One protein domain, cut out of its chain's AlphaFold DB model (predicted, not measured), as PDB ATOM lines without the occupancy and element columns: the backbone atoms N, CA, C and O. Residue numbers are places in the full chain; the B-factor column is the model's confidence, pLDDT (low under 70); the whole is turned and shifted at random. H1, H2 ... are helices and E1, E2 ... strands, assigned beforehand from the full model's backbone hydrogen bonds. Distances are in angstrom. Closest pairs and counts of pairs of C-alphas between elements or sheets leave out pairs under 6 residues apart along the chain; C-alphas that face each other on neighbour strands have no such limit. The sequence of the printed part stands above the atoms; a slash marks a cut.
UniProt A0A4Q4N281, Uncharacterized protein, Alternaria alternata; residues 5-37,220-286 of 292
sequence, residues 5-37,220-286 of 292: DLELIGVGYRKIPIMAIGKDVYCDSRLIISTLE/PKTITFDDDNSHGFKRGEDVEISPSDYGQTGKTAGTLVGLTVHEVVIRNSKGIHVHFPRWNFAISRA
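Overview. This is residues 5 to 37 and 220 to 286 of the 292 residues of an uncharacterized protein of Alternaria alternata (UniProt A0A4Q4N281). One strongly twisted sheet of seven strands folds back on itself into two leaves: E1, E2, E6 and E5 face E3 and E7, with E4 as the hinge. Helix H2 stands up from the sheet, and the short H1 is off it. The 100 printed residues hold H1 E1 E2 H2 E3 E4 E5 E6 E7 in turn, mixed in class; the mixed sheet runs E1 E2 E6 E5 E4 E3 E7. The whole is compact, radius of gyration of the C-alphas 12.1 A, and spans 34 by 30 by 27 A.

Arrangement. Start at H1, residues 5 to 8, not on the sheet and too short for an O i to N i+4 pair; its one O i to N i+3 pair is out of range. E1, residues 18 to 21, and E2, residues 24 to 27, form a hairpin; look for N 19 and O 26, 3.0 A. H2, residues 29 to 37, with every O i to N i+4 pair within hydrogen-bond range, stands up from the sheet at 54 degrees; C-alphas 26 and 32 are its closest to E2, 6.0 A. Past the cut, E3, residues 238 to 243, E4, residues 252 to 259, E5, residues 263 to 267, and E6, residues 273 to 277, make a meander, each strand antiparallel to the one before. E4 bends by 87 degrees at residue 255: find N 241 and O 252, 2.9 A, towards E3, and N 267 and O 255, 2.8 A, towards E5. Then find N 276 and O 264, 2.9 A, between E6 and E5, and N 27 and O 275, 2.9 A, between E6 and its parallel neighbour E2. E7, residues 281 to 285, is antiparallel to E3; see N 284 and O 240, 2.9 A.

Along the chain. Find C-alpha 5 at (182.773, 205.255, 167.689), where H1 begins. H2 is 12.1 A long, E3 17.3 A and E4 15.4 A. E7 ends at C-alpha 285, (189.136, 201.472, 192.191).

Size, cuts and confidence. Residues 38 to 219 are not printed; C-alphas 37 and 220 are 17.7 A apart. Of the links printed whole, none is long. No printed residue is under 70 in pLDDT.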
ATOM      1  N   ASP A   5     183.247 203.885 167.500       92.81
ATOM      2  CA  ASP A   5     182.773 205.255 167.689       92.81
ATOM      3  C   ASP A   5     182.807 205.703 169.160       92.81
ATOM      4  O   ASP A   5     183.148 206.848 169.444       92.81
ATOM      5  N   LEU A   6     182.500 204.808 170.107       93.69
ATOM      6  CA  LEU A   6     182.549 205.121 171.543       93.69
ATOM      7  C   LEU A   6     183.978 205.072 172.088       93.69
ATOM      8  O   LEU A   6     184.350 205.873 172.947       93.69
ATOM      9  N   GLU A   7     184.800 204.177 171.542       93.00
ATOM     10  CA  GLU A   7     186.225 204.089 171.861       93.00
ATOM     11  C   GLU A   7     186.955 205.399 171.508       93.00
ATOM     12  O   GLU A   7     187.804 205.849 172.282       93.00
ATOM     13  N   LEU A   8     186.568 206.083 170.417       94.81
ATOM     14  CA  LEU A   8     187.121 207.396 170.033       94.81
ATOM     15  C   LEU A   8     186.985 208.451 171.141       94.81
ATOM     16  O   LEU A   8     187.897 209.257 171.341       94.81
ATOM     17  N   ILE A   9     185.868 208.434 171.870       95.75
ATOM     18  CA  ILE A   9     185.581 209.367 172.969       95.75
ATOM     19  C   ILE A   9     185.917 208.784 174.347       95.75
ATOM     20  O   ILE A   9     185.612 209.403 175.363       95.75
ATOM     21  N   GLY A  10     186.574 207.618 174.401       95.50
ATOM     22  CA  GLY A  10     187.013 206.977 175.642       95.50
ATOM     23  C   GLY A  10     185.874 206.411 176.494       95.50
ATOM     24  O   GLY A  10     185.993 206.378 177.719       95.50
ATOM     25  N   VAL A  11     184.759 206.011 175.878       96.31
ATOM     26  CA  VAL A  11     183.605 205.415 176.567       96.31
ATOM     27  C   VAL A  11     183.568 203.919 176.272       96.31
ATOM     28  O   VAL A  11     183.296 203.505 175.148       96.31
ATOM     29  N   GLY A  12     183.839 203.095 177.287       94.06
ATOM     30  CA  GLY A  12     183.817 201.633 177.155       94.06
ATOM     31  C   GLY A  12     182.445 201.007 177.418       94.06
ATOM     32  O   GLY A  12     182.240 199.828 177.122       94.06
ATOM     33  N   TYR A  13     181.489 201.779 177.949       93.69
ATOM     34  CA  TYR A  13     180.117 201.329 178.186       93.69
ATOM     35  C   TYR A  13     179.478 200.786 176.905       93.69
ATOM     36  O   TYR A  13     179.396 201.464 175.881       93.69
ATOM     37  N   ARG A  14     179.010 199.533 176.962       90.62
ATOM     38  CA  ARG A  14     178.595 198.788 175.762       90.62
ATOM     39  C   ARG A  14     177.089 198.702 175.522       90.62
ATOM     40  O   ARG A  14     176.698 198.243 174.440       90.62
ATOM     41  N   LYS A  15     176.245 199.041 176.506       93.06
ATOM     42  CA  LYS A  15     174.783 199.030 176.317       93.06
ATOM     43  C   LYS A  15     174.354 200.279 175.538       93.06
ATOM     44  O   LYS A  15     175.128 201.211 175.346       93.06
ATOM     45  N   ILE A  16     173.125 200.253 175.041       92.94
ATOM     46  CA  ILE A  16     172.466 201.376 174.371       92.94
ATOM     47  C   ILE A  16     171.052 201.529 174.936       92.94
ATOM     48  O   ILE A  16     170.499 200.525 175.391       92.94
ATOM     49  N   PRO A  17     170.455 202.727 174.858       95.75
ATOM     50  CA  PRO A  17     171.013 203.962 174.289       95.75
ATOM     51  C   PRO A  17     172.079 204.633 175.175       95.75
ATOM     52  O   PRO A  17     172.257 204.283 176.339       95.75
ATOM     53  N   ILE A  18     172.788 205.596 174.583       96.50
ATOM     54  CA  ILE A  18     173.581 206.620 175.277       96.50
ATOM     55  C   ILE A  18     173.180 207.992 174.718       96.50
ATOM     56  O   ILE A  18     172.707 208.068 173.582       96.50
ATOM     57  N   MET A  19     173.394 209.064 175.476       97.75
ATOM     58  CA  MET A  19     173.142 210.441 175.031       97.75
ATOM     59  C   MET A  19     174.374 211.305 175.283       97.75
ATOM     60  O   MET A  19     174.963 211.212 176.350       97.75
ATOM     61  N   ALA A  20     174.749 212.160 174.330       96.06
ATOM     62  CA  ALA A  20     175.840 213.118 174.496       96.06
ATOM     63  C   ALA A  20     175.316 214.554 174.371       96.06
ATOM     64  O   ALA A  20     174.614 214.872 173.410       96.06
ATOM     65  N   ILE A  21     175.673 215.414 175.326       96.06
ATOM     66  CA  ILE A  21     175.373 216.848 175.339       96.06
ATOM     67  C   ILE A  21     176.677 217.584 175.643       96.06
ATOM     68  O   ILE A  21     177.159 217.586 176.772       96.06
ATOM     69  N   GLY A  22     177.283 218.195 174.624       94.94
ATOM     70  CA  GLY A  22     178.604 218.806 174.777       94.94
ATOM     71  C   GLY A  22     179.646 217.778 175.230       94.94
ATOM     72  O   GLY A  22     179.868 216.789 174.532       94.94
ATOM     73  N   LYS A  23     180.271 218.016 176.392       95.50
ATOM     74  CA  LYS A  23     181.258 217.107 177.004       95.50
ATOM     75  C   LYS A  23     180.661 216.076 177.963       95.50
ATOM     76  O   LYS A  23     181.422 215.264 178.491       95.50
ATOM     77  N   ASP A  24     179.351 216.099 178.184       97.81
ATOM     78  CA  ASP A  24     178.661 215.163 179.064       97.81
ATOM     79  C   ASP A  24     178.081 214.002 178.244       97.81
ATOM     80  O   ASP A  24     177.346 214.205 177.273       97.81
ATOM     81  N   VAL A  25     178.416 212.768 178.621       97.94
ATOM     82  CA  VAL A  25     177.893 211.531 178.027       97.94
ATOM     83  C   VAL A  25     177.129 210.753 179.089       97.94
ATOM     84  O   VAL A  25     177.714 210.266 180.050       97.94
ATOM     85  N   TYR A  26     175.827 210.598 178.890       98.38
ATOM     86  CA  TYR A  26     174.912 209.902 179.785       98.38
ATOM     87  C   TYR A  26     174.710 208.460 179.324       98.38
ATOM     88  O   TYR A  26     174.220 208.197 178.219       98.38
ATOM     89  N   CYS A  27     175.088 207.523 180.186       97.88
ATOM     90  CA  CYS A  27     174.846 206.098 180.022       97.88
ATOM     91  C   CYS A  27     173.585 205.688 180.796       97.88
ATOM     92  O   CYS A  27     173.359 206.189 181.892       97.88
ATOM     93  N   ASP A  28     172.833 204.721 180.251       96.94
ATOM     94  CA  ASP A  28     171.551 204.209 180.772       96.94
ATOM     95  C   ASP A  28     170.336 205.113 180.491       96.94
ATOM     96  O   ASP A  28     170.354 206.325 180.704       96.94
ATOM     97  N   SER A  29     169.242 204.508 180.016       96.50
ATOM     98  CA  SER A  29     168.021 205.230 179.652       96.50
ATOM     99  C   SER A  29     167.367 205.935 180.835       96.50
ATOM    100  O   SER A  29     166.802 207.003 180.635       96.50
ATOM    101  N   ARG A  30     167.474 205.404 182.060       95.12
ATOM    102  CA  ARG A  30     166.893 206.036 183.258       95.12
ATOM    103  C   ARG A  30     167.540 207.392 183.524       95.12
ATOM    104  O   ARG A  30     166.856 208.382 183.783       95.12
ATOM    105  N   LEU A  31     168.865 207.458 183.381       97.00
ATOM    106  CA  LEU A  31     169.613 208.701 183.538       97.00
ATOM    107  C   LEU A  31     169.402 209.659 182.361       97.00
ATOM    108  O   LEU A  31     169.298 210.869 182.570       97.00
ATOM    109  N   ILE A  32     169.291 209.131 181.138       98.00
ATOM    110  CA  ILE A  32     168.949 209.924 179.949       98.00
ATOM    111  C   ILE A  32     167.583 210.589 180.133       98.00
ATOM    112  O   ILE A  32     167.484 211.803 179.989       98.00
ATOM    113  N   ILE A  33     166.555 209.822 180.506       96.88
ATOM    114  CA  ILE A  33     165.200 210.333 180.743       96.88
ATOM    115  C   ILE A  33     165.229 211.385 181.855       96.88
ATOM    116  O   ILE A  33     164.757 212.495 181.645       96.88
ATOM    117  N   SER A  34     165.856 211.095 183.000       95.12
ATOM    118  CA  SER A  34     165.958 212.067 184.099       95.12
ATOM    119  C   SER A  34     166.663 213.366 183.688       95.12
ATOM    120  O   SER A  34     166.284 214.451 184.137       95.12
ATOM    121  N   THR A  35     167.693 213.270 182.844       96.12
ATOM    122  CA  THR A  35     168.416 214.437 182.325       96.12
ATOM    123  C   THR A  35     167.549 215.244 181.362       96.12
ATOM    124  O   THR A  35     167.494 216.463 181.484       96.12
ATOM    125  N   LEU A  36     166.835 214.588 180.442       96.38
ATOM    126  CA  LEU A  36     165.931 215.255 179.501       96.38
ATOM    127  C   LEU A  36     164.790 215.986 180.218       96.38
ATOM    128  O   LEU A  36     164.518 217.136 179.889       96.38
ATOM    129  N   GLU A  37     164.195 215.371 181.240       95.62
ATOM    130  CA  GLU A  37     163.150 216.002 182.062       95.62
ATOM    131  C   GLU A  37     163.648 217.273 182.760       95.62
ATOM    132  O   GLU A  37     162.929 218.263 182.849       95.62
ATOM    133  N   PRO A 220     180.954 221.271 181.441       90.44
ATOM    134  CA  PRO A 220     180.344 220.031 181.906       90.44
ATOM    135  C   PRO A 220     179.330 220.270 183.024       90.44
ATOM    136  O   PRO A 220     179.493 221.186 183.843       90.44
ATOM    137  N   LYS A 221     178.317 219.407 183.110       91.44
ATOM    138  CA  LYS A 221     177.352 219.430 184.212       91.44
ATOM    139  C   LYS A 221     178.085 219.194 185.536       91.44
ATOM    140  O   LYS A 221     178.690 218.148 185.764       91.44
ATOM    141  N   THR A 222     177.995 220.164 186.444       89.56
ATOM    142  CA  THR A 222     178.545 220.012 187.797       89.56
ATOM    143  C   THR A 222     177.612 219.138 188.626       89.56
ATOM    144  O   THR A 222     176.433 219.452 188.773       89.56
ATOM    145  N   ILE A 223     178.149 218.049 189.173       91.81
ATOM    146  CA  ILE A 223     177.446 217.155 190.095       91.81
ATOM    147  C   ILE A 223     178.087 217.277 191.477       91.81
ATOM    148  O   ILE A 223     179.311 217.395 191.607       91.81
ATOM    149  N   THR A 224     177.253 217.271 192.516       94.56
ATOM    150  CA  THR A 224     177.717 217.257 193.903       94.56
ATOM    151  C   THR A 224     178.510 215.983 194.197       94.56
ATOM    152  O   THR A 224     178.476 215.000 193.452       94.56
ATOM    153  N   PHE A 225     179.290 216.020 195.269       97.12
ATOM    154  CA  PHE A 225     180.014 214.851 195.739       97.12
ATOM    155  C   PHE A 225     179.622 214.606 197.181       97.12
ATOM    156  O   PHE A 225     179.775 215.484 198.020       97.12
ATOM    157  N   ASP A 226     179.047 213.438 197.407       95.75
ATOM    158  CA  ASP A 226     178.674 212.922 198.706       95.75
ATOM    159  C   ASP A 226     179.932 212.390 199.399       95.75
ATOM    160  O   ASP A 226     180.416 211.292 199.096       95.75
ATOM    161  N   ASP A 227     180.505 213.214 200.275       92.88
ATOM    162  CA  ASP A 227     181.715 212.879 201.029       92.88
ATOM    163  C   ASP A 227     181.468 211.750 202.052       92.88
ATOM    164  O   ASP A 227     182.402 211.015 202.373       92.88
ATOM    165  N   ASP A 228     180.211 211.529 202.456       92.56
ATOM    166  CA  ASP A 228     179.786 210.485 203.402       92.56
ATOM    167  C   ASP A 228     179.267 209.217 202.691       92.56
ATOM    168  O   ASP A 228     178.546 208.392 203.263       92.56
ATOM    169  N   ASN A 229     179.639 209.026 201.420       92.69
ATOM    170  CA  ASN A 229     179.184 207.883 200.636       92.69
ATOM    171  C   ASN A 229     179.589 206.533 201.263       92.69
ATOM    172  O   ASN A 229     180.724 206.317 201.692       92.69
ATOM    173  N   SER A 230     178.681 205.559 201.181       89.56
ATOM    174  CA  SER A 230     178.833 204.217 201.770       89.56
ATOM    175  C   SER A 230     180.029 203.398 201.264       89.56
ATOM    176  O   SER A 230     180.376 202.384 201.864       89.56
ATOM    177  N   HIS A 231     180.649 203.793 200.151       88.75
ATOM    178  CA  HIS A 231     181.780 203.085 199.551       88.75
ATOM    179  C   HIS A 231     183.142 203.678 199.963       88.75
ATOM    180  O   HIS A 231     184.188 203.119 199.616       88.75
ATOM    181  N   GLY A 232     183.149 204.811 200.678       94.12
ATOM    182  CA  GLY A 232     184.362 205.513 201.094       94.12
ATOM    183  C   GLY A 232     185.204 206.031 199.924       94.12
ATOM    184  O   GLY A 232     186.430 206.068 200.027       94.12
ATOM    185  N   PHE A 233     184.583 206.359 198.786       96.50
ATOM    186  CA  PHE A 233     185.282 206.978 197.659       96.50
ATOM    187  C   PHE A 233     185.552 208.452 197.931       96.50
ATOM    188  O   PHE A 233     184.677 209.163 198.421       96.50
ATOM    189  N   LYS A 234     186.731 208.928 197.533       96.19
ATOM    190  CA  LYS A 234     187.090 210.346 197.563       96.19
ATOM    191  C   LYS A 234     187.083 210.942 196.163       96.19
ATOM    192  O   LYS A 234     187.392 210.279 195.168       96.19
ATOM    193  N   ARG A 235     186.756 212.232 196.085       96.56
ATOM    194  CA  ARG A 235     186.874 213.011 194.852       96.56
ATOM    195  C   ARG A 235     188.309 212.930 194.330       96.56
ATOM    196  O   ARG A 235     189.258 213.095 195.089       96.56
ATOM    197  N   GLY A 236     188.457 212.712 193.027       96.44
ATOM    198  CA  GLY A 236     189.764 212.601 192.380       96.44
ATOM    199  C   GLY A 236     190.356 211.190 192.361       96.44
ATOM    200  O   GLY A 236     191.420 211.013 191.775       96.44
ATOM    201  N   GLU A 237     189.703 210.184 192.953       97.25
ATOM    202  CA  GLU A 237     190.137 208.791 192.802       97.25
ATOM    203  C   GLU A 237     189.948 208.301 191.361       97.25
ATOM    204  O   GLU A 237     188.926 208.573 190.726       97.25
ATOM    205  N   ASP A 238     190.916 207.539 190.850       98.06
ATOM    206  CA  ASP A 238     190.773 206.847 189.573       98.06
ATOM    207  C   ASP A 238     189.951 205.569 189.763       98.06
ATOM    208  O   ASP A 238     190.284 204.687 190.563       98.06
ATOM    209  N   VAL A 239     188.864 205.466 189.005       97.88
ATOM    210  CA  VAL A 239     187.894 204.376 189.110       97.88
ATOM    211  C   VAL A 239     187.543 203.813 187.738       97.88
ATOM    212  O   VAL A 239     187.713 204.453 186.699       97.88
ATOM    213  N   GLU A 240     187.006 202.602 187.748       97.38
ATOM    214  CA  GLU A 240     186.319 201.982 186.625       97.38
ATOM    215  C   GLU A 240     184.843 201.808 186.973       97.38
ATOM    216  O   GLU A 240     184.501 201.401 188.086       97.38
ATOM    217  N   ILE A 241     183.976 202.092 186.003       97.25
ATOM    218  CA  ILE A 241     182.531 201.907 186.122       97.25
ATOM    219  C   ILE A 241     182.063 200.886 185.091       97.25
ATOM    220  O   ILE A 241     182.417 200.965 183.909       97.25
ATOM    221  N   SER A 242     181.235 199.943 185.532       95.69
ATOM    222  CA  SER A 242     180.563 198.966 184.676       95.69
ATOM    223  C   SER A 242     179.162 198.649 185.189       95.69
ATOM    224  O   SER A 242     178.914 198.772 186.389       95.69
ATOM    225  N   PRO A 243     178.245 198.187 184.320       95.31
ATOM    226  CA  PRO A 243     177.006 197.576 184.789       95.31
ATOM    227  C   PRO A 243     177.302 196.433 185.770       95.31
ATOM    228  O   PRO A 243     178.283 195.712 185.578       95.31
ATOM    229  N   SER A 244     176.462 196.251 186.786       94.06
ATOM    230  CA  SER A 244     176.554 195.131 187.738       94.06
ATOM    231  C   SER A 244     175.576 193.992 187.427       94.06
ATOM    232  O   SER A 244     175.696 192.910 187.989       94.06
ATOM    233  N   ASP A 245     174.628 194.219 186.521       90.81
ATOM    234  CA  ASP A 245     173.579 193.285 186.105       90.81
ATOM    235  C   ASP A 245     174.019 192.421 184.901       90.81
ATOM    236  O   ASP A 245     174.294 191.233 185.041       90.81
ATOM    237  N   TYR A 246     174.162 193.014 183.712       89.62
ATOM    238  CA  TYR A 246     174.584 192.360 182.470       89.62
ATOM    239  C   TYR A 246     175.436 193.296 181.609       89.62
ATOM    240  O   TYR A 246     175.395 194.516 181.743       89.62
ATOM    241  N   GLY A 247     176.215 192.746 180.674       87.12
ATOM    242  CA  GLY A 247     177.095 193.550 179.822       87.12
ATOM    243  C   GLY A 247     178.282 194.179 180.556       87.12
ATOM    244  O   GLY A 247     178.757 195.242 180.158       87.12
ATOM    245  N   GLN A 248     178.781 193.490 181.583       89.75
ATOM    246  CA  GLN A 248     179.830 193.949 182.503       89.75
ATOM    247  C   GLN A 248     181.210 194.145 181.835       89.75
ATOM    248  O   GLN A 248     182.090 194.790 182.391       89.75
ATOM    249  N   THR A 249     181.409 193.632 180.613       84.31
ATOM    250  CA  THR A 249     182.697 193.708 179.895       84.31
ATOM    251  C   THR A 249     183.057 195.119 179.411       84.31
ATOM    252  O   THR A 249     184.203 195.362 179.051       84.31
ATOM    253  N   GLY A 250     182.085 196.032 179.322       83.12
ATOM    254  CA  GLY A 250     182.285 197.397 178.833       83.12
ATOM    255  C   GLY A 250     182.586 198.377 179.962       83.12
ATOM    256  O   GLY A 250     181.690 199.113 180.376       83.12
ATOM    257  N   LYS A 251     183.820 198.360 180.477       92.69
ATOM    258  CA  LYS A 251     184.253 199.247 181.564       92.69
ATOM    259  C   LYS A 251     184.641 200.624 181.042       92.69
ATOM    260  O   LYS A 251     185.329 200.730 180.030       92.69
ATOM    261  N   THR A 252     184.254 201.672 181.757       96.06
ATOM    262  CA  THR A 252     184.727 203.036 181.485       96.06
ATOM    263  C   THR A 252     185.574 203.512 182.654       96.06
ATOM    264  O   THR A 252     185.099 203.524 183.785       96.06
ATOM    265  N   ALA A 253     186.823 203.876 182.373       97.00
ATOM    266  CA  ALA A 253     187.782 204.331 183.371       97.00
ATOM    267  C   ALA A 253     187.931 205.856 183.346       97.00
ATOM    268  O   ALA A 253     187.898 206.481 182.280       97.00
ATOM    269  N   GLY A 254     188.137 206.452 184.515       97.62
ATOM    270  CA  GLY A 254     188.380 207.881 184.644       97.62
ATOM    271  C   GLY A 254     188.517 208.330 186.089       97.62
ATOM    272  O   GLY A 254     188.360 207.547 187.022       97.62
ATOM    273  N   THR A 255     188.784 209.618 186.256       98.19
ATOM    274  CA  THR A 255     188.878 210.258 187.564       98.19
ATOM    275  C   THR A 255     187.480 210.593 188.068       98.19
ATOM    276  O   THR A 255     186.694 211.215 187.352       98.19
ATOM    277  N   LEU A 256     187.153 210.204 189.293       98.00
ATOM    278  CA  LEU A 256     185.855 210.432 189.913       98.00
ATOM    279  C   LEU A 256     185.652 211.921 190.241       98.00
ATOM    280  O   LEU A 256     186.363 212.494 191.069       98.00
ATOM    281  N   VAL A 257     184.665 212.555 189.600       97.56
ATOM    282  CA  VAL A 257     184.400 214.007 189.696       97.56
ATOM    283  C   VAL A 257     183.001 214.352 190.208       97.56
ATOM    284  O   VAL A 257     182.759 215.501 190.569       97.56
ATOM    285  N   GLY A 258     182.091 213.386 190.297       97.56
ATOM    286  CA  GLY A 258     180.766 213.565 190.888       97.56
ATOM    287  C   GLY A 258     180.257 212.251 191.462       97.56
ATOM    288  O   GLY A 258     180.485 211.192 190.874       97.56
ATOM    289  N   LEU A 259     179.594 212.312 192.611       97.69
ATOM    290  CA  LEU A 259     179.070 211.131 193.286       97.69
ATOM    291  C   LEU A 259     177.885 211.528 194.161       97.69
ATOM    292  O   LEU A 259     178.041 212.275 195.113       97.69
ATOM    293  N   THR A 260     176.704 211.013 193.860       96.38
ATOM    294  CA  THR A 260     175.496 211.187 194.675       96.38
ATOM    295  C   THR A 260     174.863 209.827 194.939       96.38
ATOM    296  O   THR A 260     175.354 208.798 194.462       96.38
ATOM    297  N   VAL A 261     173.733 209.810 195.649       94.50
ATOM    298  CA  VAL A 261     172.896 208.612 195.818       94.50
ATOM    299  C   VAL A 261     172.407 208.055 194.472       94.50
ATOM    300  O   VAL A 261     172.223 206.847 194.339       94.50
ATOM    301  N   HIS A 262     172.235 208.901 193.450       95.12
ATOM    302  CA  HIS A 262     171.594 208.513 192.188       95.12
ATOM    303  C   HIS A 262     172.522 208.509 190.975       95.12
ATOM    304  O   HIS A 262     172.262 207.773 190.027       95.12
ATOM    305  N   GLU A 263     173.607 209.278 191.001       97.50
ATOM    306  CA  GLU A 263     174.470 209.521 189.844       97.50
ATOM    307  C   GLU A 263     175.950 209.451 190.233       97.50
ATOM    308  O   GLU A 263     176.352 209.915 191.300       97.50
ATOM    309  N   VAL A 264     176.771 208.881 189.357       98.00
ATOM    310  CA  VAL A 264     178.231 208.928 189.432       98.00
ATOM    311  C   VAL A 264     178.785 209.490 188.127       98.00
ATOM    312  O   VAL A 264     178.316 209.137 187.045       98.00
ATOM    313  N   VAL A 265     179.789 210.360 188.235       98.38
ATOM    314  CA  VAL A 265     180.436 211.010 187.093       98.38
ATOM    315  C   VAL A 265     181.939 210.826 187.167       98.38
ATOM    316  O   VAL A 265     182.574 211.156 188.173       98.38
ATOM    317  N   ILE A 266     182.510 210.351 186.066       98.44
ATOM    318  CA  ILE A 266     183.955 210.277 185.867       98.44
ATOM    319  C   ILE A 266     184.378 211.193 184.732       98.44
ATOM    320  O   ILE A 266     183.692 211.298 183.718       98.44
ATOM    321  N   ARG A 267     185.546 211.812 184.866       97.94
ATOM    322  CA  ARG A 267     186.240 212.459 183.759       97.94
ATOM    323  C   ARG A 267     187.229 211.462 183.169       97.94
ATOM    324  O   ARG A 267     188.207 211.097 183.819       97.94
ATOM    325  N   ASN A 268     186.973 211.001 181.949       97.31
ATOM    326  CA  ASN A 268     187.848 210.033 181.291       97.31
ATOM    327  C   ASN A 268     189.120 210.694 180.720       97.31
ATOM    328  O   ASN A 268     189.273 211.919 180.714       97.31
ATOM    329  N   SER A 269     190.029 209.880 180.175       96.19
ATOM    330  CA  SER A 269     191.301 210.344 179.594       96.19
ATOM    331  C   SER A 269     191.153 211.257 178.367       96.19
ATOM    332  O   SER A 269     192.111 211.922 177.980       96.19
ATOM    333  N   LYS A 270     189.963 211.313 177.757       96.62
ATOM    334  CA  LYS A 270     189.622 212.219 176.652       96.62
ATOM    335  C   LYS A 270     188.998 213.534 177.135       96.62
ATOM    336  O   LYS A 270     188.660 214.387 176.321       96.62
ATOM    337  N   GLY A 271     188.858 213.721 178.449       95.81
ATOM    338  CA  GLY A 271     188.246 214.904 179.048       95.81
ATOM    339  C   GLY A 271     186.718 214.931 178.969       95.81
ATOM    340  O   GLY A 271     186.134 215.980 179.238       95.81
ATOM    341  N   ILE A 272     186.091 213.807 178.619       97.38
ATOM    342  CA  ILE A 272     184.637 213.629 178.601       97.38
ATOM    343  C   ILE A 272     184.158 213.277 180.007       97.38
ATOM    344  O   ILE A 272     184.793 212.475 180.698       97.38
ATOM    345  N   HIS A 273     183.046 213.882 180.414       98.06
ATOM    346  CA  HIS A 273     182.354 213.568 181.656       98.06
ATOM    347  C   HIS A 273     181.336 212.479 181.349       98.06
ATOM    348  O   HIS A 273     180.416 212.680 180.563       98.06
ATOM    349  N   VAL A 274     181.553 211.285 181.886       98.44
ATOM    350  CA  VAL A 274     180.695 210.129 181.632       98.44
ATOM    351  C   VAL A 274     179.856 209.882 182.873       98.44
ATOM    352  O   VAL A 274     180.397 209.653 183.956       98.44
ATOM    353  N   HIS A 275     178.543 209.955 182.697       98.62
ATOM    354  CA  HIS A 275     177.548 209.878 183.749       98.62
ATOM    355  C   HIS A 275     176.882 208.505 183.737       98.62
ATOM    356  O   HIS A 275     176.443 208.022 182.689       98.62
ATOM    357  N   PHE A 276     176.762 207.903 184.914       98.38
ATOM    358  CA  PHE A 276     176.074 206.634 185.120       98.38
ATOM    359  C   PHE A 276     175.107 206.754 186.299       98.38
ATOM    360  O   PHE A 276     175.426 207.440 187.276       98.38
ATOM    361  N   PRO A 277     173.942 206.085 186.266       97.25
ATOM    362  CA  PRO A 277     173.142 205.949 187.469       97.25
ATOM    363  C   PRO A 277     173.877 205.053 188.475       97.25
ATOM    364  O   PRO A 277     174.683 204.207 188.094       97.25
ATOM    365  N   ARG A 278     173.592 205.207 189.769       95.69
ATOM    366  CA  ARG A 278     174.173 204.343 190.818       95.69
ATOM    367  C   ARG A 278     173.554 202.946 190.845       95.69
ATOM    368  O   ARG A 278     174.248 201.970 191.109       95.69
ATOM    369  N   TRP A 279     172.256 202.842 190.573       94.88
ATOM    370  CA  TRP A 279     171.541 201.565 190.583       94.88
ATOM    371  C   TRP A 279     171.912 200.702 189.373       94.88
ATOM    372  O   TRP A 279     171.772 201.152 188.230       94.88
ATOM    373  N   ASN A 280     172.308 199.452 189.627       95.19
ATOM    374  CA  ASN A 280     172.851 198.484 188.662       95.19
ATOM    375  C   ASN A 280     174.208 198.854 188.043       95.19
ATOM    376  O   ASN A 280     174.547 198.379 186.955       95.19
ATOM    377  N   PHE A 281     175.002 199.677 188.731       96.56
ATOM    378  CA  PHE A 281     176.372 199.983 188.334       96.56
ATOM    379  C   PHE A 281     177.336 199.775 189.495       96.56
ATOM    380  O   PHE A 281     177.102 200.213 190.619       96.56
ATOM    381  N   ALA A 282     178.451 199.118 189.195       95.88
ATOM    382  CA  ALA A 282     179.557 198.942 190.117       95.88
ATOM    383  C   ALA A 282     180.624 200.008 189.853       95.88
ATOM    384  O   ALA A 282     180.935 200.321 188.702       95.88
ATOM    385  N   ILE A 283     181.196 200.529 190.938       96.56
ATOM    386  CA  ILE A 283     182.369 201.402 190.918       96.56
ATOM    387  C   ILE A 283     183.499 200.610 191.571       96.56
ATOM    388  O   ILE A 283     183.371 200.188 192.720       96.56
ATOM    389  N   SER A 284     184.598 200.403 190.855       95.50
ATOM    390  CA  SER A 284     185.806 199.767 191.389       95.50
ATOM    391  C   SER A 284     186.986 200.719 191.286       95.50
ATOM    392  O   SER A 284     187.127 201.402 190.274       95.50
ATOM    393  N   ARG A 285     187.863 200.744 192.294       95.38
ATOM    394  CA  ARG A 285     189.136 201.472 192.191       95.38
ATOM    395  C   ARG A 285     189.935 200.904 191.026       95.38
ATOM    396  O   ARG A 285     190.033 199.683 190.891       95.38
ATOM    397  N   ALA A 286     190.480 201.777 190.186       85.69
ATOM    398  CA  ALA A 286     191.400 201.336 189.154       85.69
ATOM    399  C   ALA A 286     192.601 200.665 189.836       85.69
ATOM    400  O   ALA A 286     193.064 201.133 190.881       85.69
TER     401      ALA A 286